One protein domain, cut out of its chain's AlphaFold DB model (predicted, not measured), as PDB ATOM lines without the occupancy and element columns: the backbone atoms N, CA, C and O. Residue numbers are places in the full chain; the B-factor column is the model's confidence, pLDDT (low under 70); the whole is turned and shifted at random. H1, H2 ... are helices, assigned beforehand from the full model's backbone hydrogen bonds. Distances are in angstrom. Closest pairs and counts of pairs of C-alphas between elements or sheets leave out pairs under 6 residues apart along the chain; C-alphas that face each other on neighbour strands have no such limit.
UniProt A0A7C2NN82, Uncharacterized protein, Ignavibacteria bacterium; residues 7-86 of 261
ATOM      1  N   ARG A   7      30.370  -5.023  20.932       77.44
ATOM      2  CA  ARG A   7      30.273  -5.195  19.472       77.44
ATOM      3  C   ARG A   7      30.892  -4.024  18.705       77.44
ATOM      4  O   ARG A   7      31.492  -4.247  17.661       77.44
ATOM      5  N   GLY A   8      30.788  -2.803  19.234       78.62
ATOM      6  CA  GLY A   8      31.452  -1.631  18.661       78.62
ATOM      7  C   GLY A   8      32.974  -1.713  18.785       78.62
ATOM      8  O   GLY A   8      33.685  -1.388  17.838       78.62
ATOM      9  N   MET A   9      33.486  -2.222  19.913       76.81
ATOM     10  CA  MET A   9      34.921  -2.493  20.078       76.81
ATOM     11  C   MET A   9      35.433  -3.542  19.081       76.81
ATOM     12  O   MET A   9      36.485  -3.351  18.475       76.81
ATOM     13  N   ILE A  10      34.690  -4.638  18.889       77.62
ATOM     14  CA  ILE A  10      35.056  -5.702  17.940       77.62
ATOM     15  C   ILE A  10      35.052  -5.177  16.500       77.62
ATOM     16  O   ILE A  10      35.946  -5.505  15.723       77.62
ATOM     17  N   GLU A  11      34.081  -4.341  16.128       79.19
ATOM     18  CA  GLU A  11      34.066  -3.690  14.813       79.19
ATOM     19  C   GLU A  11      35.312  -2.808  14.622       79.19
ATOM     20  O   GLU A  11      35.999  -2.956  13.615       79.19
ATOM     21  N   LYS A  12      35.689  -1.999  15.622       77.38
ATOM     22  CA  LYS A  12      36.909  -1.169  15.583       77.38
ATOM     23  C   LYS A  12      38.210  -1.962  15.475       77.38
ATOM     24  O   LYS A  12      39.146  -1.482  14.845       77.38
ATOM     25  N   LEU A  13      38.285  -3.151  16.078       73.50
ATOM     26  CA  LEU A  13      39.442  -4.046  15.923       73.50
ATOM     27  C   LEU A  13      39.598  -4.563  14.492       73.50
ATOM     28  O   LEU A  13      40.713  -4.857  14.071       73.50
ATOM     29  N   ASN A  14      38.487  -4.695  13.767       72.19
ATOM     30  CA  ASN A  14      38.457  -5.185  12.392       72.19
ATOM     31  C   ASN A  14      38.539  -4.057  11.352       72.19
ATOM     32  O   ASN A  14      38.710  -4.328  10.162       72.19
ATOM     33  N   GLU A  15      38.410  -2.796  11.770       72.00
ATOM     34  CA  GLU A  15      38.716  -1.657  10.915       72.00
ATOM     35  C   GLU A  15      40.229  -1.608  10.643       72.00
ATOM     36  O   GLU A  15      41.023  -1.897  11.536       72.00
ATOM     37  N   PRO A  16      40.668  -1.172   9.449       59.16
ATOM     38  CA  PRO A  16      42.087  -0.990   9.118       59.16
ATOM     39  C   PRO A  16      42.760   0.165   9.894       59.16
ATOM     40  O   PRO A  16      43.749   0.736   9.434       59.16
ATOM     41  N   ASN A  17      42.217   0.542  11.054       61.78
ATOM     42  CA  ASN A  17      42.812   1.494  11.974       61.78
ATOM     43  C   ASN A  17      44.078   0.898  12.608       61.78
ATOM     44  O   ASN A  17      44.169  -0.301  12.851       61.78
ATOM     45  N   ASN A  18      45.045   1.766  12.910       76.81
ATOM     46  CA  ASN A  18      46.387   1.472  13.441       76.81
ATOM     47  C   ASN A  18      46.434   0.769  14.826       76.81
ATOM     48  O   ASN A  18      47.466   0.830  15.502       76.81
ATOM     49  N   PHE A  19      45.356   0.132  15.294       88.38
ATOM     50  CA  PHE A  19      45.328  -0.559  16.582       88.38
ATOM     51  C   PHE A  19      46.180  -1.829  16.556       88.38
ATOM     52  O   PHE A  19      46.119  -2.635  15.630       88.38
ATOM     53  N   ILE A  20      46.959  -2.026  17.617       89.25
ATOM     54  CA  ILE A  20      47.759  -3.236  17.792       89.25
ATOM     55  C   ILE A  20      46.921  -4.262  18.555       89.25
ATOM     56  O   ILE A  20      46.624  -4.087  19.741       89.25
ATOM     57  N   SER A  21      46.550  -5.347  17.873       87.44
ATOM     58  CA  SER A  21      45.790  -6.439  18.484       87.44
ATOM     59  C   SER A  21      46.550  -7.053  19.665       87.44
ATOM     60  O   SER A  21      47.744  -7.345  19.570       87.44
ATOM     61  N   GLY A  22      45.861  -7.220  20.795       87.88
ATOM     62  CA  GLY A  22      46.405  -7.864  21.991       87.88
ATOM     63  C   GLY A  22      47.502  -7.090  22.732       87.88
ATOM     64  O   GLY A  22      48.086  -7.646  23.658       87.88
ATOM     65  N   ILE A  23      47.789  -5.824  22.394       92.25
ATOM     66  CA  ILE A  23      48.871  -5.043  23.036       92.25
ATOM     67  C   ILE A  23      48.761  -4.991  24.571       92.25
ATOM     68  O   ILE A  23      49.764  -5.016  25.283       92.25
ATOM     69  N   TYR A  24      47.536  -4.980  25.095       90.69
ATOM     70  CA  TYR A  24      47.241  -4.970  26.528       90.69
ATOM     71  C   TYR A  24      47.651  -6.258  27.265       90.69
ATOM     72  O   TYR A  24      47.741  -6.247  28.490       90.69
ATOM     73  N   ASN A  25      47.961  -7.346  26.553       91.88
ATOM     74  CA  ASN A  25      48.481  -8.573  27.161       91.88
ATOM     75  C   ASN A  25      49.939  -8.421  27.626       91.88
ATOM     76  O   ASN A  25      50.375  -9.149  28.516       91.88
ATOM     77  N   TYR A  26      50.672  -7.450  27.070       95.19
ATOM     78  CA  TYR A  26      52.111  -7.259  27.296       95.19
ATOM     79  C   TYR A  26      52.449  -5.999  28.112       95.19
ATOM     80  O   TYR A  26      53.617  -5.751  28.428       95.19
ATOM     81  N   CYS A  27      51.439  -5.204  28.477       95.19
ATOM     82  CA  CYS A  27      51.623  -3.939  29.180       95.19
ATOM     83  C   CYS A  27      51.643  -4.094  30.712       95.19
ATOM     84  O   CYS A  27      51.225  -5.102  31.292       95.19
ATOM     85  N   ASP A  28      52.118  -3.053  31.390       95.31
ATOM     86  CA  ASP A  28      52.076  -2.910  32.849       95.31
ATOM     87  C   ASP A  28      50.827  -2.164  33.350       95.31
ATOM     88  O   ASP A  28      50.678  -1.962  34.553       95.31
ATOM     89  N   GLY A  29      49.922  -1.795  32.441       92.31
ATOM     90  CA  GLY A  29      48.668  -1.114  32.747       92.31
ATOM     91  C   GLY A  29      48.804   0.375  33.056       92.31
ATOM     92  O   GLY A  29      47.794   0.976  33.410       92.31
ATOM     93  N   TRP A  30      49.997   0.976  32.937       94.12
ATOM     94  CA  TRP A  30      50.191   2.402  33.230       94.12
ATOM     95  C   TRP A  30      49.833   3.267  32.021       94.12
ATOM     96  O   TRP A  30      50.690   3.804  31.317       94.12
ATOM     97  N   CYS A  31      48.538   3.339  31.732       91.88
ATOM     98  CA  CYS A  31      48.001   3.976  30.534       91.88
ATOM     99  C   CYS A  31      48.422   5.444  30.389       91.88
ATOM    100  O   CYS A  31      48.763   5.866  29.289       91.88
ATOM    101  N   GLU A  32      48.455   6.185  31.495       89.50
ATOM    102  CA  GLU A  32      48.790   7.612  31.573       89.50
ATOM    103  C   GLU A  32      50.239   7.895  31.143       89.50
ATOM    104  O   GLU A  32      50.579   9.019  30.786       89.50
ATOM    105  N   ARG A  33      51.092   6.863  31.132       91.38
ATOM    106  CA  ARG A  33      52.499   6.936  30.717       91.38
ATOM    107  C   ARG A  33      52.831   6.030  29.531       91.38
ATOM    108  O   ARG A  33      54.002   5.806  29.220       91.38
ATOM    109  N   CYS A  34      51.820   5.469  28.873       93.31
ATOM    110  CA  CYS A  34      52.019   4.512  27.795       93.31
ATOM    111  C   CYS A  34      52.279   5.228  26.461       93.31
ATOM    112  O   CYS A  34      51.459   6.007  25.993       93.31
ATOM    113  N   SER A  35      53.370   4.889  25.769       92.81
ATOM    114  CA  SER A  35      53.698   5.441  24.441       92.81
ATOM    115  C   SER A  35      52.842   4.882  23.293       92.81
ATOM    116  O   SER A  35      53.104   5.160  22.124       92.81
ATOM    117  N   TYR A  36      51.868   4.026  23.605       92.94
ATOM    118  CA  TYR A  36      51.031   3.318  22.637       92.94
ATOM    119  C   TYR A  36      49.540   3.648  22.779       92.94
ATOM    120  O   TYR A  36      48.715   2.941  22.203       92.94
ATOM    121  N   THR A  37      49.177   4.692  23.529       91.50
ATOM    122  CA  THR A  37      47.782   5.132  23.729       91.50
ATOM    123  C   THR A  37      47.026   5.298  22.409       91.50
ATOM    124  O   THR A  37      45.946   4.728  22.261       91.50
ATOM    125  N   ASP A  38      47.648   5.924  21.407       89.44
ATOM    126  CA  ASP A  38      47.078   6.138  20.064       89.44
ATOM    127  C   ASP A  38      46.814   4.844  19.275       89.44
ATOM    128  O   ASP A  38      46.116   4.846  18.261       89.44
ATOM    129  N   ARG A  39      47.393   3.720  19.713       90.06
ATOM    130  CA  ARG A  39      47.276   2.399  19.075       90.06
ATOM    131  C   ARG A  39      46.700   1.334  20.003       90.06
ATOM    132  O   ARG A  39      46.723   0.148  19.671       90.06
ATOM    133  N   CYS A  40      46.168   1.735  21.155       90.19
ATOM    134  CA  CYS A  40      45.596   0.844  22.149       90.19
ATOM    135  C   CYS A  40      44.075   0.984  22.166       90.19
ATOM    136  O   CYS A  40      43.548   2.012  22.596       90.19
ATOM    137  N   LEU A  41      43.360  -0.073  21.761       87.25
ATOM    138  CA  LEU A  41      41.897  -0.062  21.782       87.25
ATOM    139  C   LEU A  41      41.365   0.220  23.192       87.25
ATOM    140  O   LEU A  41      40.520   1.094  23.349       87.25
ATOM    141  N   ASN A  42      41.916  -0.452  24.213       85.56
ATOM    142  CA  ASN A  42      41.497  -0.265  25.604       85.56
ATOM    143  C   ASN A  42      41.596   1.198  26.041       85.56
ATOM    144  O   ASN A  42      40.709   1.668  26.741       85.56
ATOM    145  N   TYR A  43      42.643   1.915  25.618       87.12
ATOM    146  CA  TYR A  43      42.791   3.332  25.941       87.12
ATOM    147  C   TYR A  43      41.799   4.194  25.155       87.12
ATOM    148  O   TYR A  43      41.059   4.964  25.756       87.12
ATOM    149  N   SER A  44      41.718   4.000  23.833       85.44
ATOM    150  CA  SER A  44      40.806   4.757  22.958       85.44
ATOM    151  C   SER A  44      39.327   4.600  23.324       85.44
ATOM    152  O   SER A  44      38.504   5.452  23.004       85.44
ATOM    153  N   SER A  45      38.979   3.498  23.986       79.00
ATOM    154  CA  SER A  45      37.621   3.217  24.425       79.00
ATOM    155  C   SER A  45      37.277   3.818  25.788       79.00
ATOM    156  O   SER A  45      36.099   3.822  26.123       79.00
ATOM    157  N   ARG A  46      38.233   4.346  26.571       77.06
ATOM    158  CA  ARG A  46      37.959   4.888  27.921       77.06
ATOM    159  C   ARG A  46      36.924   6.018  27.903       77.06
ATOM    160  O   ARG A  46      36.044   6.027  28.760       77.06
ATOM    161  N   ASP A  47      36.969   6.890  26.894       71.44
ATOM    162  CA  ASP A  47      35.992   7.975  26.699       71.44
ATOM    163  C   ASP A  47      34.569   7.447  26.474       71.44
ATOM    164  O   ASP A  47      33.596   8.025  26.950       71.44
ATOM    165  N   GLU A  48      34.425   6.323  25.763       70.06
ATOM    166  CA  GLU A  48      33.112   5.761  25.417       70.06
ATOM    167  C   GLU A  48      32.358   5.215  26.631       70.06
ATOM    168  O   GLU A  48      31.133   5.106  26.583       70.06
ATOM    169  N   TYR A  49      33.089   4.916  27.707       66.25
ATOM    170  CA  TYR A  49      32.565   4.442  28.986       66.25
ATOM    171  C   TYR A  49      32.691   5.483  30.105       66.25
ATOM    172  O   TYR A  49      32.481   5.154  31.267       66.25
ATOM    173  N   GLY A  50      33.053   6.729  29.775       64.75
ATOM    174  CA  GLY A  50      33.129   7.821  30.748       64.75
ATOM    175  C   GLY A  50      34.301   7.739  31.731       64.75
ATOM    176  O   GLY A  50      34.312   8.476  32.710       64.75
ATOM    177  N   PHE A  51      35.314   6.899  31.483       65.19
ATOM    178  CA  PHE A  51      36.454   6.717  32.398       65.19
ATOM    179  C   PHE A  51      37.507   7.841  32.351       65.19
ATOM    180  O   PHE A  51      38.485   7.770  33.093       65.19
ATOM    181  N   ASN A  52      37.337   8.831  31.472       59.00
ATOM    182  CA  ASN A  52      38.266   9.952  31.265       59.00
ATOM    183  C   ASN A  52      37.651  11.326  31.611       59.00
ATOM    184  O   ASN A  52      38.290  12.351  31.388       59.00
ATOM    185  N   ASN A  53      36.420  11.378  32.130       57.16
ATOM    186  CA  ASN A  53      35.804  12.646  32.519       57.16
ATOM    187  C   ASN A  53      36.369  13.102  33.874       57.16
ATOM    188  O   ASN A  53      35.824  12.767  34.919       57.16
ATOM    189  N   GLU A  54      37.468  13.859  33.849       50.09
ATOM    190  CA  GLU A  54      38.056  14.493  35.044       50.09
ATOM    191  C   GLU A  54      37.140  15.573  35.658       50.09
ATOM    192  O   GLU A  54      37.253  15.872  36.843       50.09
ATOM    193  N   ASP A  55      36.204  16.112  34.864       48.56
ATOM    194  CA  ASP A  55      35.251  17.165  35.249       48.56
ATOM    195  C   ASP A  55      33.925  16.638  35.820       48.56
ATOM    196  O   ASP A  55      33.061  17.428  36.214       48.56
ATOM    197  N   ASP A  56      33.719  15.319  35.847       49.44
ATOM    198  CA  ASP A  56      32.544  14.767  36.507       49.44
ATOM    199  C   ASP A  56      32.883  14.665  37.999       49.44
ATOM    200  O   ASP A  56      33.701  13.839  38.411       49.44
ATOM    201  N   GLU A  57      32.202  15.443  38.846       49.91
ATOM    202  CA  GLU A  57      31.945  15.064  40.248       49.91
ATOM    203  C   GLU A  57      31.071  13.787  40.274       49.91
ATOM    204  O   GLU A  57      30.052  13.702  40.963       49.91
ATOM    205  N   GLY A  58      31.424  12.794  39.455       53.50
ATOM    206  CA  GLY A  58      30.717  11.557  39.263       53.50
ATOM    207  C   GLY A  58      30.727  10.839  40.591       53.50
ATOM    208  O   GLY A  58      31.769  10.412  41.093       53.50
ATOM    209  N   THR A  59      29.548  10.732  41.190       58.88
ATOM    210  CA  THR A  59      29.348   9.894  42.359       58.88
ATOM    211  C   THR A  59      29.857   8.489  42.040       58.88
ATOM    212  O   THR A  59      29.782   8.024  40.898       58.88
ATOM    213  N   LEU A  60      30.371   7.789  43.054       63.38
ATOM    214  CA  LEU A  60      30.758   6.377  42.947       63.38
ATOM    215  C   LEU A  60      29.687   5.554  42.199       63.38
ATOM    216  O   LEU A  60      30.027   4.677  41.412       63.38
ATOM    217  N   ASP A  61      28.415   5.908  42.390       65.81
ATOM    218  CA  ASP A  61      27.252   5.316  41.732       65.81
ATOM    219  C   ASP A  61      27.293   5.417  40.195       65.81
ATOM    220  O   ASP A  61      27.155   4.393  39.533       65.81
ATOM    221  N   ASN A  62      27.591   6.583  39.603       66.56
ATOM    222  CA  ASN A  62      27.661   6.740  38.136       66.56
ATOM    223  C   ASN A  62      28.779   5.881  37.512       66.56
ATOM    224  O   ASN A  62      28.644   5.330  36.414       66.56
ATOM    225  N   THR A  63      29.899   5.750  38.230       68.88
ATOM    226  CA  THR A  63      31.015   4.890  37.810       68.88
ATOM    227  C   THR A  63      30.623   3.414  37.899       68.88
ATOM    228  O   THR A  63      30.926   2.638  36.992       68.88
ATOM    229  N   LEU A  64      29.927   3.015  38.967       76.50
ATOM    230  CA  LEU A  64      29.439   1.646  39.138       76.50
ATOM    231  C   LEU A  64      28.399   1.276  38.077       76.50
ATOM    232  O   LEU A  64      28.480   0.179  37.531       76.50
ATOM    233  N   ASP A  65      27.486   2.185  37.734       78.50
ATOM    234  CA  ASP A  65      26.494   1.975  36.675       78.50
ATOM    235  C   ASP A  65      27.164   1.705  35.323       78.50
ATOM    236  O   ASP A  65      26.851   0.715  34.661       78.50
ATOM    237  N   SER A  66      28.171   2.506  34.961       75.69
ATOM    238  CA  SER A  66      28.955   2.307  33.733       75.69
ATOM    239  C   SER A  66      29.659   0.942  33.715       75.69
ATOM    240  O   SER A  66      29.698   0.254  32.692       75.69
ATOM    241  N   VAL A  67      30.176   0.499  34.866       81.06
ATOM    242  CA  VAL A  67      30.758  -0.841  35.023       81.06
ATOM    243  C   VAL A  67      29.692  -1.930  34.847       81.06
ATOM    244  O   VAL A  67      29.925  -2.891  34.109       81.06
ATOM    245  N   PHE A  68      28.518  -1.793  35.470       83.62
ATOM    246  CA  PHE A  68      27.417  -2.751  35.329       83.62
ATOM    247  C   PHE A  68      26.932  -2.872  33.882       83.62
ATOM    248  O   PHE A  68      26.702  -3.993  33.420       83.62
ATOM    249  N   GLU A  69      26.827  -1.761  33.150       81.44
ATOM    250  CA  GLU A  69      26.465  -1.766  31.728       81.44
ATOM    251  C   GLU A  69      27.473  -2.566  30.892       81.44
ATOM    252  O   GLU A  69      27.076  -3.456  30.136       81.44
ATOM    253  N   ILE A  70      28.778  -2.339  31.092       81.81
ATOM    254  CA  ILE A  70      29.842  -3.094  30.408       81.81
ATOM    255  C   ILE A  70      29.716  -4.594  30.683       81.81
ATOM    256  O   ILE A  70      29.757  -5.403  29.753       81.81
ATOM    257  N   PHE A  71      29.563  -4.988  31.950       86.69
ATOM    258  CA  PHE A  71      29.452  -6.402  32.315       86.69
ATOM    259  C   PHE A  71      28.184  -7.051  31.758       86.69
ATOM    260  O   PHE A  71      28.230  -8.211  31.345       86.69
ATOM    261  N   SER A  72      27.069  -6.318  31.717       87.25
ATOM    262  CA  SER A  72      25.819  -6.786  31.115       87.25
ATOM    263  C   SER A  72      25.993  -7.047  29.615       87.25
ATOM    264  O   SER A  72      25.663  -8.135  29.137       87.25
ATOM    265  N   ASP A  73      26.607  -6.104  28.895       85.00
ATOM    266  CA  ASP A  73      26.905  -6.230  27.465       85.00
ATOM    267  C   ASP A  73      27.837  -7.415  27.173       85.00
ATOM    268  O   ASP A  73      27.576  -8.206  26.260       85.00
ATOM    269  N   ILE A  74      28.907  -7.575  27.961       87.69
ATOM    270  CA  ILE A  74      29.844  -8.702  27.843       87.69
ATOM    271  C   ILE A  74      29.128 -10.027  28.125       87.69
ATOM    272  O   ILE A  74      29.284 -10.979  27.366       87.69
ATOM    273  N   SER A  75      28.331 -10.101  29.192       90.00
ATOM    274  CA  SER A  75      27.602 -11.315  29.578       90.00
ATOM    275  C   SER A  75      26.612 -11.750  28.498       90.00
ATOM    276  O   SER A  75      26.553 -12.931  28.153       90.00
ATOM    277  N   ALA A  76      25.873 -10.800  27.916       89.25
ATOM    278  CA  ALA A  76      24.961 -11.072  26.810       89.25
ATOM    279  C   ALA A  76      25.707 -11.600  25.574       89.25
ATOM    280  O   ALA A  76      25.285 -12.592  24.982       89.25
ATOM    281  N   PHE A  77      26.837 -10.978  25.226       89.50
ATOM    282  CA  PHE A  77      27.684 -11.422  24.120       89.50
ATOM    283  C   PHE A  77      28.261 -12.829  24.349       89.50
ATOM    284  O   PHE A  77      28.175 -13.674  23.463       89.50
ATOM    285  N   LEU A  78      28.801 -13.111  25.540       90.69
ATOM    286  CA  LEU A  78      29.380 -14.417  25.869       90.69
ATOM    287  C   LEU A  78      28.345 -15.546  25.822       90.69
ATOM    288  O   LEU A  78      28.658 -16.622  25.326       90.69
ATOM    289  N   LYS A  79      27.116 -15.307  26.300       92.69
ATOM    290  CA  LYS A  79      26.024 -16.294  26.211       92.69
ATOM    291  C   LYS A  79      25.673 -16.617  24.763       92.69
ATOM    292  O   LYS A  79      25.572 -17.786  24.411       92.69
ATOM    293  N   GLU A  80      25.546 -15.592  23.924       92.75
ATOM    294  CA  GLU A  80      25.260 -15.766  22.498       92.75
ATOM    295  C   GLU A  80      26.367 -16.558  21.781       92.75
ATOM    296  O   GLU A  80      26.078 -17.467  21.005       92.75
ATOM    297  N   GLU A  81      27.639 -16.238  22.029       92.69
ATOM    298  CA  GLU A  81      28.761 -16.943  21.397       92.69
ATOM    299  C   GLU A  81      28.947 -18.369  21.933       92.69
ATOM    300  O   GLU A  81      29.298 -19.268  21.163       92.69
ATOM    301  N   ALA A  82      28.661 -18.604  23.217       93.50
ATOM    302  CA  ALA A  82      28.649 -19.943  23.799       93.50
ATOM    303  C   ALA A  82      27.571 -20.819  23.143       93.50
ATOM    304  O   ALA A  82      27.882 -21.916  22.683       93.50
ATOM    305  N   GLU A  83      26.344 -20.305  22.988       93.88
ATOM    306  CA  GLU A  83      25.258 -20.998  22.283       93.88
ATOM    307  C   GLU A  83      25.639 -21.333  20.833       93.88
ATOM    308  O   GLU A  83      25.463 -22.470  20.391       93.88
ATOM    309  N   LYS A  84      26.215 -20.374  20.093       94.69
ATOM    310  CA  LYS A  84      26.682 -20.591  18.709       94.69
ATOM    311  C   LYS A  84      27.786 -21.638  18.609       94.69
ATOM    312  O   LYS A  84      27.825 -22.390  17.638       94.69
ATOM    313  N   SER A  85      28.681 -21.663  19.591       94.38
ATOM    314  CA  SER A  85      29.817 -22.586  19.640       94.38
ATOM    315  C   SER A  85      29.453 -23.939  20.260       94.38
ATOM    316  O   SER A  85      30.299 -24.827  20.309       94.38
ATOM    317  N   GLY A  86      28.207 -24.112  20.722       93.81
ATOM    318  CA  GLY A  86      27.752 -25.325  21.400       93.81
ATOM    319  C   GLY A  86      28.411 -25.556  22.764       93.81
ATOM    320  O   GLY A  86      28.529 -26.703  23.183       93.81
TER     321      GLY A  86
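AT A GLANCE: This is residues 7 to 86 of the 261 residues of an uncharacterized protein of Ignavibacteria bacterium (UniProt A0A7C2NN82). One long helix, H4, runs along one side of a loose body made of three short helices, H1, H2 and H3, and a long loop, residues 15 to 40. Residues 78 to 86, of which 78 to 85 belong to H4, stick out. The 80 printed residues, all helix in class, hold H1, H2, H3 and H4 in that order; the whole is loose, radius of gyration of the C-alphas 14.8 A, spanning 44 by 32 by 22 A.

HOW THE PARTS SIT: Start at H1, residues 7 to 14; it is close to but not clearly touching H2, residues 41 to 44, the closest C-alphas, of Leu 13 and Leu 41, being 7.5 A apart. H2 and H3, residues 46 to 49, meet only through their link. H3 is close to but not clearly touching H4, residues 60 to 85, at the closest C-alphas, of Tyr 49 and Ser 66, 6.3 A. H1 and H4 are only just apart, closest 8.2 A. Every O i to N i+4 pair is within hydrogen-bond range in H1 and H4; H2 and H3 are too short for one.

IN THESE COORDINATES: Find C-alpha 7 at (30.273, -5.195, 19.472); H1 runs 10.8 A from there. H2 measures 5.1 A and H3 5.5 A. H4 runs 37.2 A, from C-alpha 60 to C-alpha 85 at (29.817, -22.586, 19.640).

THE WHOLE: The C-alphas farthest apart, of Asp 55 and Gly 86, are 45.3 A apart. The printed part has no cut; the link H1 to H2 is long, with 26 residues. Look for pLDDT under 70 at residues 16 to 17 and 49 to 63.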